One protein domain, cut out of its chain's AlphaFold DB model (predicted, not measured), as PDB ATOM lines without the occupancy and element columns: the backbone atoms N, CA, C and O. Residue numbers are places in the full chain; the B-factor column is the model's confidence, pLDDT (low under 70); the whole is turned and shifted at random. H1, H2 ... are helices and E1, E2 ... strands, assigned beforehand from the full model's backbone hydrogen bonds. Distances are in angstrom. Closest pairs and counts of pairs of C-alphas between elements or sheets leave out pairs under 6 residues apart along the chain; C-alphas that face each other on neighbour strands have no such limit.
ATOM      1  N   ILE A   7       1.074  18.486 -19.286       86.62
ATOM      2  CA  ILE A   7       1.587  18.242 -20.641       86.62
ATOM      3  C   ILE A   7       0.469  18.385 -21.680       86.62
ATOM      4  O   ILE A   7       0.677  19.020 -22.710       86.62
ATOM      5  N   ASP A   8      -0.727  17.856 -21.402       89.19
ATOM      6  CA  ASP A   8      -1.874  17.991 -22.311       89.19
ATOM      7  C   ASP A   8      -2.282  19.463 -22.489       89.19
ATOM      8  O   ASP A   8      -2.642  19.886 -23.587       89.19
ATOM      9  N   CYS A   9      -2.204  20.257 -21.415       88.94
ATOM     10  CA  CYS A   9      -2.459  21.695 -21.458       88.94
ATOM     11  C   CYS A   9      -1.422  22.430 -22.320       88.94
ATOM     12  O   CYS A   9      -1.804  23.247 -23.156       88.94
ATOM     13  N   ILE A  10      -0.132  22.124 -22.149       89.94
ATOM     14  CA  ILE A  10       0.961  22.720 -22.932       89.94
ATOM     15  C   ILE A  10       0.803  22.399 -24.423       89.94
ATOM     16  O   ILE A  10       0.884  23.305 -25.249       89.94
ATOM     17  N   LEU A  11       0.519  21.139 -24.771       93.00
ATOM     18  CA  LEU A  11       0.309  20.735 -26.165       93.00
ATOM     19  C   LEU A  11      -0.864  21.486 -26.805       93.00
ATOM     20  O   LEU A  11      -0.723  22.010 -27.902       93.00
ATOM     21  N   ALA A  12      -1.984  21.630 -26.091       94.31
ATOM     22  CA  ALA A  12      -3.132  22.378 -26.598       94.31
ATOM     23  C   ALA A  12      -2.837  23.875 -26.816       94.31
ATOM     24  O   ALA A  12      -3.430  24.494 -27.700       94.31
ATOM     25  N   ILE A  13      -1.949  24.472 -26.013       95.19
ATOM     26  CA  ILE A  13      -1.524  25.867 -26.196       95.19
ATOM     27  C   ILE A  13      -0.587  25.990 -27.404       95.19
ATOM     28  O   ILE A  13      -0.767  26.917 -28.188       95.19
ATOM     29  N   ASN A  14       0.345  25.049 -27.597       95.50
ATOM     30  CA  ASN A  14       1.196  25.005 -28.792       95.50
ATOM     31  C   ASN A  14       0.358  24.869 -30.073       95.50
ATOM     32  O   ASN A  14       0.516  25.666 -30.992       95.50
ATOM     33  N   ASP A  15      -0.607  23.945 -30.102       96.44
ATOM     34  CA  ASP A  15      -1.498  23.772 -31.258       96.44
ATOM     35  C   ASP A  15      -2.276  25.065 -31.572       96.44
ATOM     36  O   ASP A  15      -2.480  25.435 -32.730       96.44
ATOM     37  N   ALA A  16      -2.727  25.782 -30.537       96.62
ATOM     38  CA  ALA A  16      -3.436  27.047 -30.707       96.62
ATOM     39  C   ALA A  16      -2.524  28.187 -31.183       96.62
ATOM     40  O   ALA A  16      -2.998  29.072 -31.899       96.62
ATOM     41  N   TRP A  17      -1.244  28.164 -30.805       96.19
ATOM     42  CA  TRP A  17      -0.234  29.095 -31.299       96.19
ATOM     43  C   TRP A  17       0.020  28.888 -32.793       96.19
ATOM     44  O   TRP A  17      -0.115  29.845 -33.552       96.19
ATOM     45  N   ASP A  18       0.235  27.648 -33.235       94.44
ATOM     46  CA  ASP A  18       0.435  27.322 -34.655       94.44
ATOM     47  C   ASP A  18      -0.756  27.780 -35.517       94.44
ATOM     48  O   ASP A  18      -0.594  28.331 -36.610       94.44
ATOM     49  N   ILE A  19      -1.981  27.612 -35.003       94.44
ATOM     50  CA  ILE A  19      -3.202  28.097 -35.663       94.44
ATOM     51  C   ILE A  19      -3.243  29.629 -35.728       94.44
ATOM     52  O   ILE A  19      -3.711  30.176 -36.729       94.44
ATOM     53  N   LEU A  20      -2.842  30.324 -34.661       94.50
ATOM     54  CA  LEU A  20      -2.834  31.787 -34.618       94.50
ATOM     55  C   LEU A  20      -1.828  32.347 -35.626       94.50
ATOM     56  O   LEU A  20      -2.205  33.159 -36.467       94.50
ATOM     57  N   VAL A  21      -0.590  31.862 -35.566       91.81
ATOM     58  CA  VAL A  21       0.522  32.245 -36.442       91.81
ATOM     59  C   VAL A  21       0.128  32.083 -37.912       91.81
ATOM     60  O   VAL A  21       0.131  33.058 -38.662       91.81
ATOM     61  N   GLY A  22      -0.400  30.911 -38.288       89.19
ATOM     62  CA  GLY A  22      -0.853  30.657 -39.659       89.19
ATOM     63  C   GLY A  22      -2.055  31.496 -40.123       89.19
ATOM     64  O   GLY A  22      -2.320  31.564 -41.321       89.19
ATOM     65  N   LYS A  23      -2.810  32.124 -39.212       86.94
ATOM     66  CA  LYS A  23      -3.928  33.022 -39.557       86.94
ATOM     67  C   LYS A  23      -3.540  34.499 -39.606       86.94
ATOM     68  O   LYS A  23      -4.300  35.278 -40.179       86.94
ATOM     69  N   CYS A  24      -2.441  34.878 -38.966       83.12
ATOM     70  CA  CYS A  24      -1.992  36.263 -38.839       83.12
ATOM     71  C   CYS A  24      -0.794  36.578 -39.743       83.12
ATOM     72  O   CYS A  24      -0.134  37.582 -39.502       83.12
ATOM     73  N   ASP A  25      -0.505  35.735 -40.743       79.62
ATOM     74  CA  ASP A  25       0.705  35.832 -41.574       79.62
ATOM     75  C   ASP A  25       1.969  36.034 -40.706       79.62
ATOM     76  O   ASP A  25       2.812  36.879 -40.998       79.62
ATOM     77  N   ASP A  26       2.050  35.281 -39.603       71.44
ATOM     78  CA  ASP A  26       3.124  35.316 -38.603       71.44
ATOM     79  C   ASP A  26       3.252  36.618 -37.760       71.44
ATOM     80  O   ASP A  26       4.222  36.750 -37.017       71.44
ATOM     81  N   ASP A  27       2.280  37.550 -37.782       77.44
ATOM     82  CA  ASP A  27       2.323  38.822 -37.012       77.44
ATOM     83  C   ASP A  27       1.070  39.093 -36.130       77.44
ATOM     84  O   ASP A  27       0.276  40.012 -36.375       77.44
ATOM     85  N   PRO A  28       0.820  38.286 -35.081       83.94
ATOM     86  CA  PRO A  28      -0.292  38.507 -34.156       83.94
ATOM     87  C   PRO A  28      -0.107  39.757 -33.272       83.94
ATOM     88  O   PRO A  28       0.893  39.936 -32.578       83.94
ATOM     89  N   THR A  29      -1.138  40.608 -33.189       87.00
ATOM     90  CA  THR A  29      -1.078  41.854 -32.400       87.00
ATOM     91  C   THR A  29      -1.602  41.685 -30.968       87.00
ATOM     92  O   THR A  29      -2.801  41.748 -30.705       87.00
ATOM     93  N   PHE A  30      -0.695  41.584 -29.995       91.12
ATOM     94  CA  PHE A  30      -1.050  41.421 -28.573       91.12
ATOM     95  C   PHE A  30      -1.328  42.715 -27.799       91.12
ATOM     96  O   PHE A  30      -2.022  42.695 -26.784       91.12
ATOM     97  N   ARG A  31      -0.827  43.863 -28.275       89.38
ATOM     98  CA  ARG A  31      -1.063  45.176 -27.633       89.38
ATOM     99  C   ARG A  31      -2.548  45.545 -27.627       89.38
ATOM    100  O   ARG A  31      -3.056  46.101 -26.657       89.38
ATOM    101  N   TYR A  32      -3.231  45.204 -28.717       89.12
ATOM    102  CA  TYR A  32      -4.662  45.397 -28.918       89.12
ATOM    103  C   TYR A  32      -5.236  44.115 -29.528       89.12
ATOM    104  O   TYR A  32      -5.441  44.082 -30.741       89.12
ATOM    105  N   PRO A  33      -5.476  43.066 -28.713       92.25
ATOM    106  CA  PRO A  33      -5.896  41.765 -29.222       92.25
ATOM    107  C   PRO A  33      -7.119  41.882 -30.127       92.25
ATOM    108  O   PRO A  33      -8.084  42.562 -29.759       92.25
ATOM    109  N   ASP A  34      -7.048  41.249 -31.293       90.81
ATOM    110  CA  ASP A  34      -8.160  41.065 -32.219       90.81
ATOM    111  C   ASP A  34      -8.861  39.720 -31.964       90.81
ATOM    112  O   ASP A  34      -8.502  38.977 -31.054       90.81
ATOM    113  N   ASN A  35      -9.840  39.368 -32.798       91.00
ATOM    114  CA  ASN A  35     -10.594  38.124 -32.636       91.00
ATOM    115  C   ASN A  35      -9.723  36.855 -32.737       91.00
ATOM    116  O   ASN A  35     -10.080  35.820 -32.173       91.00
ATOM    117  N   HIS A  36      -8.611  36.901 -33.475       93.56
ATOM    118  CA  HIS A  36      -7.717  35.756 -33.638       93.56
ATOM    119  C   HIS A  36      -6.887  35.556 -32.374       93.56
ATOM    120  O   HIS A  36      -6.858  34.453 -31.820       93.56
ATOM    121  N   VAL A  37      -6.296  36.638 -31.865       94.62
ATOM    122  CA  VAL A  37      -5.583  36.631 -30.587       94.62
ATOM    123  C   VAL A  37      -6.541  36.273 -29.450       94.62
ATOM    124  O   VAL A  37      -6.208  35.440 -28.614       94.62
ATOM    125  N   GLU A  38      -7.764  36.806 -29.432       94.75
ATOM    126  CA  GLU A  38      -8.775  36.473 -28.417       94.75
ATOM    127  C   GLU A  38      -9.128  34.971 -28.401       94.75
ATOM    128  O   GLU A  38      -9.309  34.393 -27.323       94.75
ATOM    129  N   ALA A  39      -9.150  34.297 -29.558       94.50
ATOM    130  CA  ALA A  39      -9.337  32.844 -29.625       94.50
ATOM    131  C   ALA A  39      -8.160  32.071 -28.995       94.50
ATOM    132  O   ALA A  39      -8.365  31.078 -28.285       94.50
ATOM    133  N   PHE A  40      -6.931  32.548 -29.198       96.62
ATOM    134  CA  PHE A  40      -5.740  32.000 -28.548       96.62
ATOM    135  C   PHE A  40      -5.761  32.228 -27.027       96.62
ATOM    136  O   PHE A  40      -5.614  31.274 -26.261       96.62
ATOM    137  N   LEU A  41      -6.074  33.449 -26.572       96.62
ATOM    138  CA  LEU A  41      -6.237  33.778 -25.149       96.62
ATOM    139  C   LEU A  41      -7.307  32.904 -24.480       96.62
ATOM    140  O   LEU A  41      -7.120  32.422 -23.363       96.62
ATOM    141  N   THR A  42      -8.415  32.649 -25.177       94.56
ATOM    142  CA  THR A  42      -9.480  31.755 -24.703       94.56
ATOM    143  C   THR A  42      -8.973  30.326 -24.512       94.56
ATOM    144  O   THR A  42      -9.342  29.660 -23.544       94.56
ATOM    145  N   THR A  43      -8.095  29.848 -25.396       95.50
ATOM    146  CA  THR A  43      -7.498  28.514 -25.258       95.50
ATOM    147  C   THR A  43      -6.593  28.430 -24.034       95.50
ATOM    148  O   THR A  43      -6.753  27.501 -23.241       95.50
ATOM    149  N   ILE A  44      -5.716  29.422 -23.830       95.25
ATOM    150  CA  ILE A  44      -4.861  29.535 -22.636       95.25
ATOM    151  C   ILE A  44      -5.716  29.519 -21.361       95.25
ATOM    152  O   ILE A  44      -5.449  28.744 -20.442       95.25
ATOM    153  N   TRP A  45      -6.775  30.332 -21.319       94.38
ATOM    154  CA  TRP A  45      -7.701  30.395 -20.186       94.38
ATOM    155  C   TRP A  45      -8.384  29.055 -19.896       94.38
ATOM    156  O   TRP A  45      -8.453  28.620 -18.748       94.38
ATOM    157  N   ASN A  46      -8.875  28.365 -20.924       91.81
ATOM    158  CA  ASN A  46      -9.520  27.069 -20.734       91.81
ATOM    159  C   ASN A  46      -8.525  26.028 -20.204       91.81
ATOM    160  O   ASN A  46      -8.845  25.284 -19.277       91.81
ATOM    161  N   GLN A  47      -7.291  26.009 -20.725       91.38
ATOM    162  CA  GLN A  47      -6.273  25.081 -20.232       91.38
ATOM    163  C   GLN A  47      -5.850  25.375 -18.788       91.38
ATOM    164  O   GLN A  47      -5.612  24.428 -18.039       91.38
ATOM    165  N   SER A  48      -5.813  26.641 -18.357       89.75
ATOM    166  CA  SER A  48      -5.477  26.976 -16.966       89.75
ATOM    167  C   SER A  48      -6.528  26.493 -15.957       89.75
ATOM    168  O   SER A  48      -6.212  26.274 -14.787       89.75
ATOM    169  N   ARG A  49      -7.772  26.267 -16.402       86.44
ATOM    170  CA  ARG A  49      -8.876  25.764 -15.567       86.44
ATOM    171  C   ARG A  49      -9.083  24.253 -15.633       86.44
ATOM    172  O   ARG A  49      -9.580  23.680 -14.665       86.44
ATOM    173  N   ASP A  50      -8.725  23.624 -16.749       75.94
ATOM    174  CA  ASP A  50      -9.036  22.218 -17.033       75.94
ATOM    175  C   ASP A  50      -8.018  21.208 -16.465       75.94
ATOM    176  O   ASP A  50      -8.247  19.994 -16.527       75.94
ATOM    177  N   ALA A  51      -6.886  21.669 -15.928       67.25
ATOM    178  CA  ALA A  51      -5.867  20.792 -15.361       67.25
ATOM    179  C   ALA A  51      -6.385  20.036 -14.125       67.25
ATOM    180  O   ALA A  51      -7.042  20.579 -13.232       67.25
ATOM    181  N   SER A  52      -6.098  18.735 -14.065       56.03
ATOM    182  CA  SER A  52      -6.727  17.838 -13.095       56.03
ATOM    183  C   SER A  52      -6.195  18.016 -11.673       56.03
ATOM    184  O   SER A  52      -5.283  17.307 -11.258       56.03
ATOM    185  N   GLY A  53      -6.832  18.884 -10.886       61.19
ATOM    186  CA  GLY A  53      -6.684  18.912  -9.425       61.19
ATOM    187  C   GLY A  53      -6.656  20.302  -8.800       61.19
ATOM    188  O   GLY A  53      -7.066  20.442  -7.651       61.19
ATOM    189  N   ALA A  54      -6.225  21.317  -9.545       69.31
ATOM    190  CA  ALA A  54      -6.264  22.718  -9.145       69.31
ATOM    191  C   ALA A  54      -6.083  23.602 -10.389       69.31
ATOM    192  O   ALA A  54      -5.419  23.174 -11.334       69.31
ATOM    193  N   PRO A  55      -6.632  24.824 -10.393       77.38
ATOM    194  CA  PRO A  55      -6.321  25.776 -11.443       77.38
ATOM    195  C   PRO A  55      -4.821  26.082 -11.492       77.38
ATOM    196  O   PRO A  55      -4.192  26.265 -10.447       77.38
ATOM    197  N   LEU A  56      -4.264  26.138 -12.699       79.62
ATOM    198  CA  LEU A  56      -2.861  26.458 -12.930       79.62
ATOM    199  C   LEU A  56      -2.695  27.970 -13.051       79.62
ATOM    200  O   LEU A  56      -3.389  28.610 -13.836       79.62
ATOM    201  N   ASP A  57      -1.736  28.530 -12.318       84.25
ATOM    202  CA  ASP A  57      -1.188  29.857 -12.612       84.25
ATOM    203  C   ASP A  57      -0.265  29.734 -13.830       84.25
ATOM    204  O   ASP A  57       0.956  29.626 -13.716       84.25
ATOM    205  N   LEU A  58      -0.881  29.584 -14.999       90.44
ATOM    206  CA  LEU A  58      -0.197  29.397 -16.266       90.44
ATOM    207  C   LEU A  58       0.287  30.745 -16.798       90.44
ATOM    208  O   LEU A  58      -0.463  31.728 -16.800       90.44
ATOM    209  N   GLN A  59       1.528  30.760 -17.266       92.69
ATOM    210  CA  GLN A  59       2.177  31.902 -17.887       92.69
ATOM    211  C   GLN A  59       2.698  31.508 -19.266       92.69
ATOM    212  O   GLN A  59       3.212  30.409 -19.459       92.69
ATOM    213  N   VAL A  60       2.550  32.415 -20.224       94.12
ATOM    214  CA  VAL A  60       3.021  32.262 -21.600       94.12
ATOM    215  C   VAL A  60       3.806  33.512 -21.963       94.12
ATOM    216  O   VAL A  60       3.301  34.620 -21.808       94.12
ATOM    217  N   ALA A  61       5.030  33.351 -22.440       93.62
ATOM    218  CA  ALA A  61       5.810  34.423 -23.034       93.62
ATOM    219  C   ALA A  61       5.999  34.128 -24.520       93.62
ATOM    220  O   ALA A  61       6.312  33.000 -24.895       93.62
ATOM    221  N   ILE A  62       5.784  35.144 -25.344       93.50
ATOM    222  CA  ILE A  62       6.014  35.094 -26.784       93.50
ATOM    223  C   ILE A  62       7.154  36.052 -27.065       93.50
ATOM    224  O   ILE A  62       7.044  37.243 -26.755       93.50
ATOM    225  N   ASP A  63       8.252  35.525 -27.585       91.12
ATOM    226  CA  ASP A  63       9.394  36.339 -27.971       91.12
ATOM    227  C   ASP A  63       9.236  36.916 -29.385       91.12
ATOM    228  O   ASP A  63       8.355  36.534 -30.155       91.12
ATOM    229  N   SER A  64      10.094  37.876 -29.713       88.50
ATOM    230  CA  SER A  64      10.113  38.577 -30.995       88.50
ATOM    231  C   SER A  64      10.548  37.713 -32.180       88.50
ATOM    232  O   SER A  64      10.487  38.181 -33.313       88.50
ATOM    233  N   GLU A  65      11.024  36.491 -31.935       88.19
ATOM    234  CA  GLU A  65      11.357  35.500 -32.962       88.19
ATOM    235  C   GLU A  65      10.194  34.519 -33.205       88.19
ATOM    236  O   GLU A  65      10.304  33.619 -34.037       88.19
ATOM    237  N   GLY A  66       9.066  34.697 -32.504       86.44
ATOM    238  CA  GLY A  66       7.895  33.826 -32.589       86.44
ATOM    239  C   GLY A  66       7.982  32.584 -31.695       86.44
ATOM    240  O   GLY A  66       7.150  31.680 -31.814       86.44
ATOM    241  N   GLY A  67       8.968  32.520 -30.798       89.50
ATOM    242  CA  GLY A  67       9.115  31.453 -29.819       89.50
ATOM    243  C   GLY A  67       8.063  31.539 -28.714       89.50
ATOM    244  O   GLY A  67       7.802  32.606 -28.152       89.50
ATOM    245  N   LEU A  68       7.461  30.390 -28.390       92.62
ATOM    246  CA  LEU A  68       6.450  30.250 -27.345       92.62
ATOM    247  C   LEU A  68       7.043  29.568 -26.108       92.62
ATOM    248  O   LEU A  68       7.465  28.413 -26.161       92.62
ATOM    249  N   HIS A  69       7.015  30.260 -24.970       92.19
ATOM    250  CA  HIS A  69       7.557  29.774 -23.702       92.19
ATOM    251  C   HIS A  69       6.443  29.659 -22.669       92.19
ATOM    252  O   HIS A  69       5.838  30.662 -22.296       92.19
ATOM    253  N   ILE A  70       6.164  28.446 -22.194       91.75
ATOM    254  CA  ILE A  70       5.058  28.176 -21.267       91.75
ATOM    255  C   ILE A  70       5.626  27.738 -19.920       91.75
ATOM    256  O   ILE A  70       6.474  26.848 -19.855       91.75
ATOM    257  N   SER A  71       5.144  28.341 -18.838       88.62
ATOM    258  CA  SER A  71       5.511  27.976 -17.471       88.62
ATOM    259  C   SER A  71       4.303  27.987 -16.539       88.62
ATOM    260  O   SER A  71       3.246  28.544 -16.847       88.62
ATOM    261  N   THR A  72       4.445  27.328 -15.390       84.31
ATOM    262  CA  THR A  72       3.426  27.275 -14.340       84.31
ATOM    263  C   THR A  72       4.001  27.808 -13.026       84.31
ATOM    264  O   THR A  72       5.108  27.462 -12.615       84.31
ATOM    265  N   GLY A  73       3.247  28.684 -12.361       73.12
ATOM    266  CA  GLY A  73       3.631  29.316 -11.098       73.12
ATOM    267  C   GLY A  73       4.808  30.299 -11.195       73.12
ATOM    268  O   GLY A  73       5.184  30.787 -12.260       73.12
ATOM    269  N   THR A  74       5.389  30.617 -10.040       65.50
ATOM    270  CA  THR A  74       6.556  31.508  -9.886       65.50
ATOM    271  C   THR A  74       7.848  30.698 -10.082       65.50
ATOM    272  O   THR A  74       7.960  29.635  -9.470       65.50
ATOM    273  N   PRO A  75       8.844  31.158 -10.873       63.31
ATOM    274  CA  PRO A  75       9.138  32.553 -11.235       63.31
ATOM    275  C   PRO A  75       8.575  33.050 -12.579       63.31
ATOM    276  O   PRO A  75       8.841  34.194 -12.949       63.31
ATOM    277  N   GLY A  76       7.769  32.256 -13.288       74.94
ATOM    278  CA  GLY A  76       7.080  32.719 -14.492       74.94
ATOM    279  C   GLY A  76       8.024  33.091 -15.636       74.94
ATOM    280  O   GLY A  76       8.878  32.297 -16.020       74.94
ATOM    281  N   ILE A  77       7.872  34.309 -16.165       79.31
ATOM    282  CA  ILE A  77       8.707  34.883 -17.235       79.31
ATOM    283  C   ILE A  77      10.107  35.334 -16.767       79.31
ATOM    284  O   ILE A  77      10.986  35.587 -17.587       79.31
ATOM    285  N   MET A  78      10.350  35.435 -15.457       81.50
ATOM    286  CA  MET A  78      11.594  36.014 -14.931       81.50
ATOM    287  C   MET A  78      12.876  35.306 -15.395       81.50
ATOM    288  O   MET A  78      13.796  36.026 -15.761       81.50
ATOM    289  N   PRO A  79      12.966  33.961 -15.470       82.44
ATOM    290  CA  PRO A  79      14.178  33.306 -15.964       82.44
ATOM    291  C   PRO A  79      14.530  33.694 -17.405       82.44
ATOM    292  O   PRO A  79      15.706  33.821 -17.726       82.44
ATOM    293  N   LEU A  80      13.521  33.918 -18.258       80.19
ATOM    294  CA  LEU A  80      13.725  34.377 -19.636       80.19
ATOM    295  C   LEU A  80      14.292  35.795 -19.656       80.19
ATOM    296  O   LEU A  80      15.241  36.065 -20.379       80.19
ATOM    297  N   LEU A  81      13.736  36.687 -18.834       79.19
ATOM    298  CA  LEU A  81      14.187  38.075 -18.736       79.19
ATOM    299  C   LEU A  81      15.582  38.176 -18.103       79.19
ATOM    300  O   LEU A  81      16.427  38.928 -18.571       79.19
ATOM    301  N   GLU A  82      15.858  37.390 -17.064       81.31
ATOM    302  CA  GLU A  82      17.159  37.360 -16.392       81.31
ATOM    303  C   GLU A  82      18.265  36.814 -17.300       81.31
ATOM    304  O   GLU A  82      19.382  37.330 -17.255       81.31
ATOM    305  N   HIS A  83      17.961  35.849 -18.176       75.75
ATOM    306  CA  HIS A  83      18.903  35.366 -19.193       75.75
ATOM    307  C   HIS A  83      19.344  36.479 -20.162       75.75
ATOM    308  O   HIS A  83      20.493  36.494 -20.605       75.75
ATOM    309  N   GLN A  84      18.481  37.468 -20.430       68.88
ATOM    310  CA  GLN A  84      18.823  38.629 -21.270       68.88
ATOM    311  C   GLN A  84      19.864  39.553 -20.631       68.88
ATOM    312  O   GLN A  84      20.485  40.345 -21.326       68.88
ATOM    313  N   LEU A  85      20.057  39.496 -19.309       69.12
ATOM    314  CA  LEU A  85      21.088  40.301 -18.645       69.12
ATOM    315  C   LEU A  85      22.494  39.726 -18.849       69.12
ATOM    316  O   LEU A  85      23.471  40.437 -18.609       69.12
ATOM    317  N   SER A  86      22.598  38.450 -19.230       68.31
ATOM    318  CA  SER A  86      23.870  37.746 -19.419       68.31
ATOM    319  C   SER A  86      24.309  37.604 -20.875       68.31
ATOM    320  O   SER A  86      25.509  37.460 -21.099       68.31
ATOM    321  N   ASP A  87      23.383  37.660 -21.834       63.78
ATOM    322  CA  ASP A  87      23.684  37.508 -23.261       63.78
ATOM    323  C   ASP A  87      23.767  38.851 -23.998       63.78
ATOM    324  O   ASP A  87      23.086  39.817 -23.660       63.78
ATOM    325  N   GLU A  88      24.610  38.908 -25.036       59.41
ATOM    326  CA  GLU A  88      24.706  40.071 -25.934       59.41
ATOM    327  C   GLU A  88      23.486  40.195 -26.871       59.41
ATOM    328  O   GLU A  88      23.229  41.281 -27.398       59.41
ATOM    329  N   ASP A  89      22.706  39.117 -27.037       60.88
ATOM    330  CA  ASP A  89      21.475  39.109 -27.827       60.88
ATOM    331  C   ASP A  89      20.272  39.567 -26.990       60.88
ATOM    332  O   ASP A  89      19.832  38.933 -26.028       60.88
ATOM    333  N   THR A  90      19.712  40.707 -27.390       68.31
ATOM    334  CA  THR A  90      18.553  41.330 -26.744       68.31
ATOM    335  C   THR A  90      17.261  40.710 -27.268       68.31
ATOM    336  O   THR A  90      16.542  41.309 -28.071       68.31
ATOM    337  N   LEU A  91      16.943  39.497 -26.807       76.94
ATOM    338  CA  LEU A  91      15.630  38.898 -27.058       76.94
ATOM    339  C   LEU A  91      14.543  39.867 -26.562       76.94
ATOM    340  O   LEU A  91      14.587  40.333 -25.427       76.94
ATOM    341  N   THR A  92      13.565  40.209 -27.395       87.81
ATOM    342  CA  THR A  92      12.436  41.044 -26.960       87.81
ATOM    343  C   THR A  92      11.227  40.148 -26.732       87.81
ATOM    344  O   THR A  92      11.014  39.193 -27.465       87.81
ATOM    345  N   ILE A  93      10.433  40.428 -25.707       91.62
ATOM    346  CA  ILE A  93       9.170  39.748 -25.433       91.62
ATOM    347  C   ILE A  93       8.040  40.573 -26.042       91.62
ATOM    348  O   ILE A  93       7.744  41.692 -25.608       91.62
ATOM    349  N   ASP A  94       7.374  40.006 -27.038       93.19
ATOM    350  CA  ASP A  94       6.233  40.626 -27.700       93.19
ATOM    351  C   ASP A  94       4.996  40.621 -26.804       93.19
ATOM    352  O   ASP A  94       4.280  41.630 -26.706       93.19
ATOM    353  N   CYS A  95       4.784  39.525 -26.075       95.19
ATOM    354  CA  CYS A  95       3.713  39.429 -25.098       95.19
ATOM    355  C   CYS A  95       4.063  38.521 -23.923       95.19
ATOM    356  O   CYS A  95       4.536  37.402 -24.106       95.19
ATOM    357  N   TRP A  96       3.749  38.984 -22.714       95.44
ATOM    358  CA  TRP A  96       3.660  38.146 -21.525       95.44
ATOM    359  C   TRP A  96       2.200  37.976 -21.115       95.44
ATOM    360  O   TRP A  96       1.534  38.934 -20.735       95.44
ATOM    361  N   ILE A  97       1.699  36.751 -21.152       95.69
ATOM    362  CA  ILE A  97       0.346  36.386 -20.753       95.69
ATOM    363  C   ILE A  97       0.435  35.641 -19.424       95.69
ATOM    364  O   ILE A  97       1.213  34.699 -19.292       95.69
ATOM    365  N   HIS A  98      -0.376  36.016 -18.444       93.31
ATOM    366  CA  HIS A  98      -0.502  35.269 -17.195       93.31
ATOM    367  C   HIS A  98      -1.970  35.079 -16.822       93.31
ATOM    368  O   HIS A  98      -2.831  35.914 -17.117       93.31
ATOM    369  N   THR A  99      -2.272  33.949 -16.192       93.31
ATOM    370  CA  THR A  99      -3.644  33.569 -15.850       93.31
ATOM    371  C   THR A  99      -3.939  33.800 -14.373       93.31
ATOM    372  O   THR A  99      -3.118  33.590 -13.492       93.31
ATOM    373  N   MET A 100      -5.157  34.241 -14.091       90.56
ATOM    374  CA  MET A 100      -5.697  34.458 -12.755       90.56
ATOM    375  C   MET A 100      -6.965  33.619 -12.606       90.56
ATOM    376  O   MET A 100      -8.073  34.153 -12.574       90.56
ATOM    377  N   PRO A 101      -6.846  32.283 -12.556       83.38
ATOM    378  CA  PRO A 101      -7.974  31.384 -12.798       83.38
ATOM    379  C   PRO A 101      -9.104  31.454 -11.761       83.38
ATOM    380  O   PRO A 101     -10.202  30.962 -12.010       83.38
ATOM    381  N   LEU A 102      -8.845  32.043 -10.592       85.19
ATOM    382  CA  LEU A 102      -9.800  32.135  -9.485       85.19
ATOM    383  C   LEU A 102     -10.413  33.529  -9.309       85.19
ATOM    384  O   LEU A 102     -11.271  33.713  -8.447       85.19
ATOM    385  N   VAL A 103      -9.959  34.523 -10.074       89.81
ATOM    386  CA  VAL A 103     -10.333  35.929  -9.882       89.81
ATOM    387  C   VAL A 103     -10.465  36.652 -11.222       89.81
ATOM    388  O   VAL A 103     -10.174  36.120 -12.289       89.81
ATOM    389  N   LYS A 104     -10.947  37.892 -11.176       93.56
ATOM    390  CA  LYS A 104     -10.955  38.796 -12.331       93.56
ATOM    391  C   LYS A 104      -9.523  39.136 -12.757       93.56
ATOM    392  O   LYS A 104      -8.637  39.173 -11.914       93.56
ATOM    393  N   ALA A 105      -9.310  39.436 -14.036       95.00
ATOM    394  CA  ALA A 105      -8.009  39.871 -14.543       95.00
ATOM    395  C   ALA A 105      -7.576  41.198 -13.894       95.00
ATOM    396  O   ALA A 105      -8.304  42.190 -13.985       95.00
ATOM    397  N   TYR A 106      -6.396  41.219 -13.275       93.94
ATOM    398  CA  TYR A 106      -5.709  42.431 -12.828       93.94
ATOM    399  C   TYR A 106      -4.193  42.205 -12.803       93.94
ATOM    400  O   TYR A 106      -3.718  41.074 -12.785       93.94
ATOM    401  N   PHE A 107      -3.419  43.285 -12.759       93.12
ATOM    402  CA  PHE A 107      -1.977  43.199 -12.528       93.12
ATOM    403  C   PHE A 107      -1.675  43.400 -11.047       93.12
ATOM    404  O   PHE A 107      -2.117  44.377 -10.436       93.12
ATOM    405  N   THR A 108      -0.939  42.459 -10.459       90.81
ATOM    406  CA  THR A 108      -0.460  42.581  -9.076       90.81
ATOM    407  C   THR A 108       0.626  43.654  -8.982       90.81
ATOM    408  O   THR A 108       1.215  44.039  -9.991       90.81
ATOM    409  N   GLU A 109       0.961  44.102  -7.770       91.38
ATOM    410  CA  GLU A 109       2.106  45.008  -7.584       91.38
ATOM    411  C   GLU A 109       3.415  44.383  -8.100       91.38
ATOM    412  O   GLU A 109       4.217  45.074  -8.717       91.38
ATOM    413  N   MET A 110       3.600  43.067  -7.936       88.69
ATOM    414  CA  MET A 110       4.756  42.355  -8.494       88.69
ATOM    415  C   MET A 110       4.757  42.390 -10.028       88.69
ATOM    416  O   MET A 110       5.797  42.624 -10.637       88.69
ATOM    417  N   THR A 111       3.590  42.224 -10.656       90.44
ATOM    418  CA  THR A 111       3.441  42.327 -12.115       90.44
ATOM    419  C   THR A 111       3.792  43.731 -12.601       90.44
ATOM    420  O   THR A 111       4.559  43.884 -13.547       90.44
ATOM    421  N   TRP A 112       3.303  44.769 -11.920       93.94
ATOM    422  CA  TRP A 112       3.653  46.150 -12.246       93.94
ATOM    423  C   TRP A 112       5.135  46.455 -12.042       93.94
ATOM    424  O   TRP A 112       5.723  47.190 -12.834       93.94
ATOM    425  N   GLN A 113       5.758  45.896 -11.005       92.00
ATOM    426  CA  GLN A 113       7.203  45.999 -10.812       92.00
ATOM    427  C   GLN A 113       7.960  45.356 -11.972       92.00
ATOM    428  O   GLN A 113       8.848  46.001 -12.518       92.00
ATOM    429  N   ALA A 114       7.570  44.154 -12.405       89.81
ATOM    430  CA  ALA A 114       8.167  43.504 -13.569       89.81
ATOM    431  C   ALA A 114       7.999  44.349 -14.844       89.81
ATOM    432  O   ALA A 114       8.987  44.604 -15.527       89.81
ATOM    433  N   ILE A 115       6.797  44.874 -15.114       92.38
ATOM    434  CA  ILE A 115       6.540  45.775 -16.252       92.38
ATOM    435  C   ILE A 115       7.477  46.984 -16.215       92.38
ATOM    436  O   ILE A 115       8.094  47.314 -17.221       92.38
ATOM    437  N   ARG A 116       7.625  47.639 -15.058       92.44
ATOM    438  CA  ARG A 116       8.490  48.823 -14.923       92.44
ATOM    439  C   ARG A 116       9.968  48.490 -15.109       92.44
ATOM    440  O   ARG A 116      10.668  49.250 -15.775       92.44
ATOM    441  N   THR A 117      10.429  47.381 -14.532       90.62
ATOM    442  CA  THR A 117      11.823  46.925 -14.633       90.62
ATOM    443  C   THR A 117      12.182  46.547 -16.066       90.62
ATOM    444  O   THR A 117      13.246  46.921 -16.548       90.62
ATOM    445  N   TRP A 118      11.274  45.866 -16.765       89.81
ATOM    446  CA  TRP A 118      11.526  45.258 -18.072       89.81
ATOM    447  C   TRP A 118      10.814  45.970 -19.223       89.81
ATOM    448  O   TRP A 118      10.631  45.396 -20.292       89.81
ATOM    449  N   ARG A 119      10.424  47.237 -19.040       88.06
ATOM    450  CA  ARG A 119       9.639  48.000 -20.026       88.06
ATOM    451  C   ARG A 119      10.287  48.104 -21.411       88.06
ATOM    452  O   ARG A 119       9.587  48.308 -22.392       88.06
ATOM    453  N   SER A 120      11.617  48.024 -21.484       87.56
ATOM    454  CA  SER A 120      12.370  48.043 -22.745       87.56
ATOM    455  C   SER A 120      12.381  46.690 -23.452       87.56
ATOM    456  O   SER A 120      12.608  46.648 -24.654       87.56
ATOM    457  N   SER A 121      12.142  45.612 -22.708       90.00
ATOM    458  CA  SER A 121      12.208  44.233 -23.192       90.00
ATOM    459  C   SER A 121      10.829  43.606 -23.376       90.00
ATOM    460  O   SER A 121      10.732  42.592 -24.048       90.00
ATOM    461  N   ILE A 122       9.763  44.171 -22.800       92.19
ATOM    462  CA  ILE A 122       8.396  43.643 -22.895       92.19
ATOM    463  C   ILE A 122       7.501  44.662 -23.598       92.19
ATOM    464  O   ILE A 122       7.273  45.752 -23.076       92.19
ATOM    465  N   LYS A 123       6.936  44.295 -24.752       93.88
ATOM    466  CA  LYS A 123       6.035  45.166 -25.528       93.88
ATOM    467  C   LYS A 123       4.603  45.171 -24.991       93.88
ATOM    468  O   LYS A 123       3.936  46.208 -25.046       93.88
ATOM    469  N   SER A 124       4.113  44.035 -24.493       95.62
ATOM    470  CA  SER A 124       2.763  43.926 -23.934       95.62
ATOM    471  C   SER A 124       2.650  42.891 -22.817       95.62
ATOM    472  O   SER A 124       3.388  41.908 -22.790       95.62
ATOM    473  N   VAL A 125       1.701  43.110 -21.903       96.19
ATOM    474  CA  VAL A 125       1.358  42.161 -20.833       96.19
ATOM    475  C   VAL A 125      -0.149  41.945 -20.793       96.19
ATOM    476  O   VAL A 125      -0.910  42.908 -20.865       96.19
ATOM    477  N   ILE A 126      -0.596  40.698 -20.675       97.44
ATOM    478  CA  ILE A 126      -2.007  40.317 -20.656       97.44
ATOM    479  C   ILE A 126      -2.309  39.494 -19.405       97.44
ATOM    480  O   ILE A 126      -1.730  38.434 -19.191       97.44
ATOM    481  N   ALA A 127      -3.268  39.953 -18.604       96.12
ATOM    482  CA  ALA A 127      -3.873  39.163 -17.539       96.12
ATOM    483  C   ALA A 127      -5.162  38.518 -18.054       96.12
ATOM    484  O   ALA A 127      -6.054  39.219 -18.541       96.12
ATOM    485  N   LEU A 128      -5.293  37.202 -17.899       96.50
ATOM    486  CA  LEU A 128      -6.530  36.463 -18.160       96.50
ATOM    487  C   LEU A 128      -7.217  36.146 -16.839       96.50
ATOM    488  O   LEU A 128      -6.586  35.619 -15.933       96.50
ATOM    489  N   GLY A 129      -8.503  36.442 -16.718       94.00
ATOM    490  CA  GLY A 129      -9.270  36.166 -15.509       94.00
ATOM    491  C   GLY A 129     -10.708  35.796 -15.827       94.00
ATOM    492  O   GLY A 129     -11.113  35.722 -16.985       94.00
ATOM    493  N   GLU A 130     -11.497  35.582 -14.779       91.69
ATOM    494  CA  GLU A 130     -12.875  35.110 -14.914       91.69
ATOM    495  C   GLU A 130     -13.706  36.053 -15.796       91.69
ATOM    496  O   GLU A 130     -14.031  37.173 -15.394       91.69
ATOM    497  N   ASN A 131     -14.060  35.573 -16.995       91.00
ATOM    498  CA  ASN A 131     -14.846  36.280 -18.010       91.00
ATOM    499  C   ASN A 131     -14.273  37.640 -18.428       91.00
ATOM    500  O   ASN A 131     -15.025  38.537 -18.809       91.00
ATOM    501  N   GLN A 132     -12.954  37.825 -18.357       94.69
ATOM    502  CA  GLN A 132     -12.316  39.056 -18.815       94.69
ATOM    503  C   GLN A 132     -10.831  38.872 -19.117       94.69
ATOM    504  O   GLN A 132     -10.170  37.994 -18.564       94.69
ATOM    505  N   TYR A 133     -10.281  39.782 -19.913       96.88
ATOM    506  CA  TYR A 133      -8.839  39.982 -19.981       96.88
ATOM    507  C   TYR A 133      -8.481  41.462 -19.882       96.88
ATOM    508  O   TYR A 133      -9.260  42.334 -20.270       96.88
ATOM    509  N   LEU A 134      -7.283  41.729 -19.371       96.88
ATOM    510  CA  LEU A 134      -6.673  43.052 -19.314       96.88
ATOM    511  C   LEU A 134      -5.360  43.004 -20.095       96.88
ATOM    512  O   LEU A 134      -4.436  42.324 -19.668       96.88
ATOM    513  N   ALA A 135      -5.280  43.705 -21.223       97.19
ATOM    514  CA  ALA A 135      -4.073  43.827 -22.036       97.19
ATOM    515  C   ALA A 135      -3.453  45.214 -21.856       97.19
ATOM    516  O   ALA A 135      -4.137  46.216 -22.041       97.19
ATOM    517  N   HIS A 136      -2.175  45.276 -21.506       96.75
ATOM    518  CA  HIS A 136      -1.399  46.498 -21.334       96.75
ATOM    519  C   HIS A 136      -0.327  46.601 -22.413       96.75
ATOM    520  O   HIS A 136       0.456  45.673 -22.610       96.75
ATOM    521  N   CYS A 137      -0.278  47.743 -23.090       95.56
ATOM    522  CA  CYS A 137       0.790  48.095 -24.013       95.56
ATOM    523  C   CYS A 137       1.856  48.893 -23.254       95.56
ATOM    524  O   CYS A 137       1.595  50.031 -22.865       95.56
ATOM    525  N   CYS A 138       3.051  48.328 -23.072       93.25
ATOM    526  CA  CYS A 138       4.110  48.944 -22.263       93.25
ATOM    527  C   CYS A 138       4.641  50.256 -22.861       93.25
ATOM    528  O   CYS A 138       5.102  51.126 -22.132       93.25
ATOM    529  N   GLU A 139       4.571  50.407 -24.186       91.31
ATOM    530  CA  GLU A 139       5.037  51.607 -24.892       91.31
ATOM    531  C   GLU A 139       4.098  52.804 -24.696       91.31
ATOM    532  O   GLU A 139       4.546  53.926 -24.477       91.31
ATOM    533  N   THR A 140       2.788  52.565 -24.785       93.25
ATOM    534  CA  THR A 140       1.766  53.628 -24.709       93.25
ATOM    535  C   THR A 140       1.172  53.789 -23.314       93.25
ATOM    536  O   THR A 140       0.429  54.734 -23.070       93.25
ATOM    537  N   GLU A 141       1.446  52.833 -22.427       92.50
ATOM    538  CA  GLU A 141       0.851  52.679 -21.099       92.50
ATOM    539  C   GLU A 141      -0.683  52.497 -21.105       92.50
ATOM    540  O   GLU A 141      -1.336  52.538 -20.061       92.50
ATOM    541  N   ILE A 142      -1.283  52.245 -22.274       94.00
ATOM    542  CA  ILE A 142      -2.726  52.035 -22.428       94.00
ATOM    543  C   ILE A 142      -3.094  50.601 -22.047       94.00
ATOM    544  O   ILE A 142      -2.435  49.641 -22.451       94.00
ATOM    545  N   CYS A 143      -4.211  50.462 -21.331       93.56
ATOM    546  CA  CYS A 143      -4.832  49.179 -21.026       93.56
ATOM    547  C   CYS A 143      -6.151  48.991 -21.795       93.56
ATOM    548  O   CYS A 143      -7.057  49.818 -21.681       93.56
ATOM    549  N   LYS A 144      -6.300  47.873 -22.514       94.00
ATOM    550  CA  LYS A 144      -7.573  47.371 -23.052       94.00
ATOM    551  C   LYS A 144      -8.149  46.349 -22.071       94.00
ATOM    552  O   LYS A 144      -7.521  45.333 -21.795       94.00
ATOM    553  N   LEU A 145      -9.349  46.613 -21.558       94.50
ATOM    554  CA  LEU A 145     -10.106  45.689 -20.714       94.50
ATOM    555  C   LEU A 145     -11.322  45.189 -21.491       94.50
ATOM    556  O   LEU A 145     -12.112  45.998 -21.977       94.50
ATOM    557  N   VAL A 146     -11.472  43.874 -21.596       94.00
ATOM    558  CA  VAL A 146     -12.601  43.232 -22.283       94.00
ATOM    559  C   VAL A 146     -13.304  42.287 -21.332       94.00
ATOM    560  O   VAL A 146     -12.654  41.558 -20.588       94.00
ATOM    561  N   TYR A 147     -14.633  42.291 -21.393       91.88
ATOM    562  CA  TYR A 147     -15.501  41.420 -20.616       91.88
ATOM    563  C   TYR A 147     -16.260  40.468 -21.544       91.88
ATOM    564  O   TYR A 147     -16.980  40.910 -22.436       91.88
ATOM    565  N   TYR A 148     -16.152  39.170 -21.279       84.94
ATOM    566  CA  TYR A 148     -16.899  38.105 -21.941       84.94
ATOM    567  C   TYR A 148     -18.112  37.739 -21.082       84.94
ATOM    568  O   TYR A 148     -18.140  36.720 -20.398       84.94
TER     569      TYR A 148
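This is residues 7 to 148 of the 158 residues of an uncharacterized protein of marine metagenome (UniProt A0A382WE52). One twisted sheet of six strands forms a wall, and a long helical hairpin, H1 and H2, packs over one face of it. Two shorter helices, H3 and H4, lie away from that hairpin in the crossovers between strands and only graze the sheet. The printed part has 142 residues with four named helices and six named strands, in the order H1 H2 E1 E2 H3 E3 H4 E4 E5 E6, and its class is mixed, helices and strands. The sheet runs E2 E1 E3 E4 E5 E6 and is mixed, with E3 and E4 the parallel pair. The whole is compact and rounded, with a radius of gyration of the C-alphas of 14.1 A and spans of 39 by 35 by 30 A.

The printed part begins in H1, residues 7 to 23, which measures 24.6 A from C-alpha 7 at (1.587, 18.242, -20.641) to C-alpha 23. After a long link of 11 residues comes H2, residues 35 to 50, 22.3 A long. E1 is residues 58 to 63, 16.6 A, and E2 is residues 68 to 72, 13.7 A. H3, residues 78 to 83, is 8.5 A long. E3, residues 93 to 100, is the longest strand at 20.2 A, and begins with C-alpha 93 at (9.170, 39.748, -25.433). H4, residues 109 to 117, is 12.2 A long. E4 is residues 124 to 129, 16.6 A, and E5 is residues 132 to 137, 16.7 A. E6, residues 143 to 147, is 13.2 A long and ends with C-alpha 147 at (-15.501, 41.420, -20.616).

E2 and E6 are the edge strands of the sheet. E2 and E1 are antiparallel at 157 degrees and form a hairpin, with N 61 and O 69 within hydrogen-bond range at 2.8 A. E1 and E3 are antiparallel at 172 degrees, with N 97 and O 60 at 2.7 A. E3 and E4 are parallel at 16 degrees, with N 98 and O 126 at 2.9 A. E4, E5 and E6 form a meander, each strand the antiparallel neighbour of the one before: N 127 and O 134 are 2.8 A apart, and N 135 and O 144 are 2.8 A apart. H1 and H2, a helical hairpin, touch at Cys 9 and Gln 47, whose C-alphas are the closest at 5.2 A, and run opposite ways at a shallow tilt of 3 degrees. Both are on the same face of the sheet, and with it make two layers, helices on one face of a sheet. H1, at a height of 10.5 A over the sheet, lies over E2 and E1 and only just runs along the strands, at 29 degrees to E2 on the local plane. H2, at a height of 8.9 A, lies over E3 and E4, slantwise to the strands at 44 degrees to E4 on the local plane; its closest C-alphas to E4 are those of Trp 45 and Leu 128, 6.5 A. H3 only grazes the sheet, with residues 80 to 81, in the split strand-helix-strand unit E2, H3, E3, in which E1 lies between the two strands; its crossover is right-handed. H4 only grazes the sheet, with residues 111 to 115, in the strand-helix-strand unit E3, H4, E4, where a helix joins two parallel neighbour strands, again with a right-handed crossover. H3 and H4 are only just apart, with 8.3 A between their closest C-alphas. In H1, H2, H3 and H4 every O i to N i+4 pair is within hydrogen-bond range.

The two C-alphas farthest apart are those of Glu 88 and Tyr 148, 41.8 A. The printed part has no cut, and the link from H1 to H2 is the long one. Mean pLDDT of the printed part is 87.9, and it is under 70 at residues 51 to 54, 74 to 75 and 84 to 90.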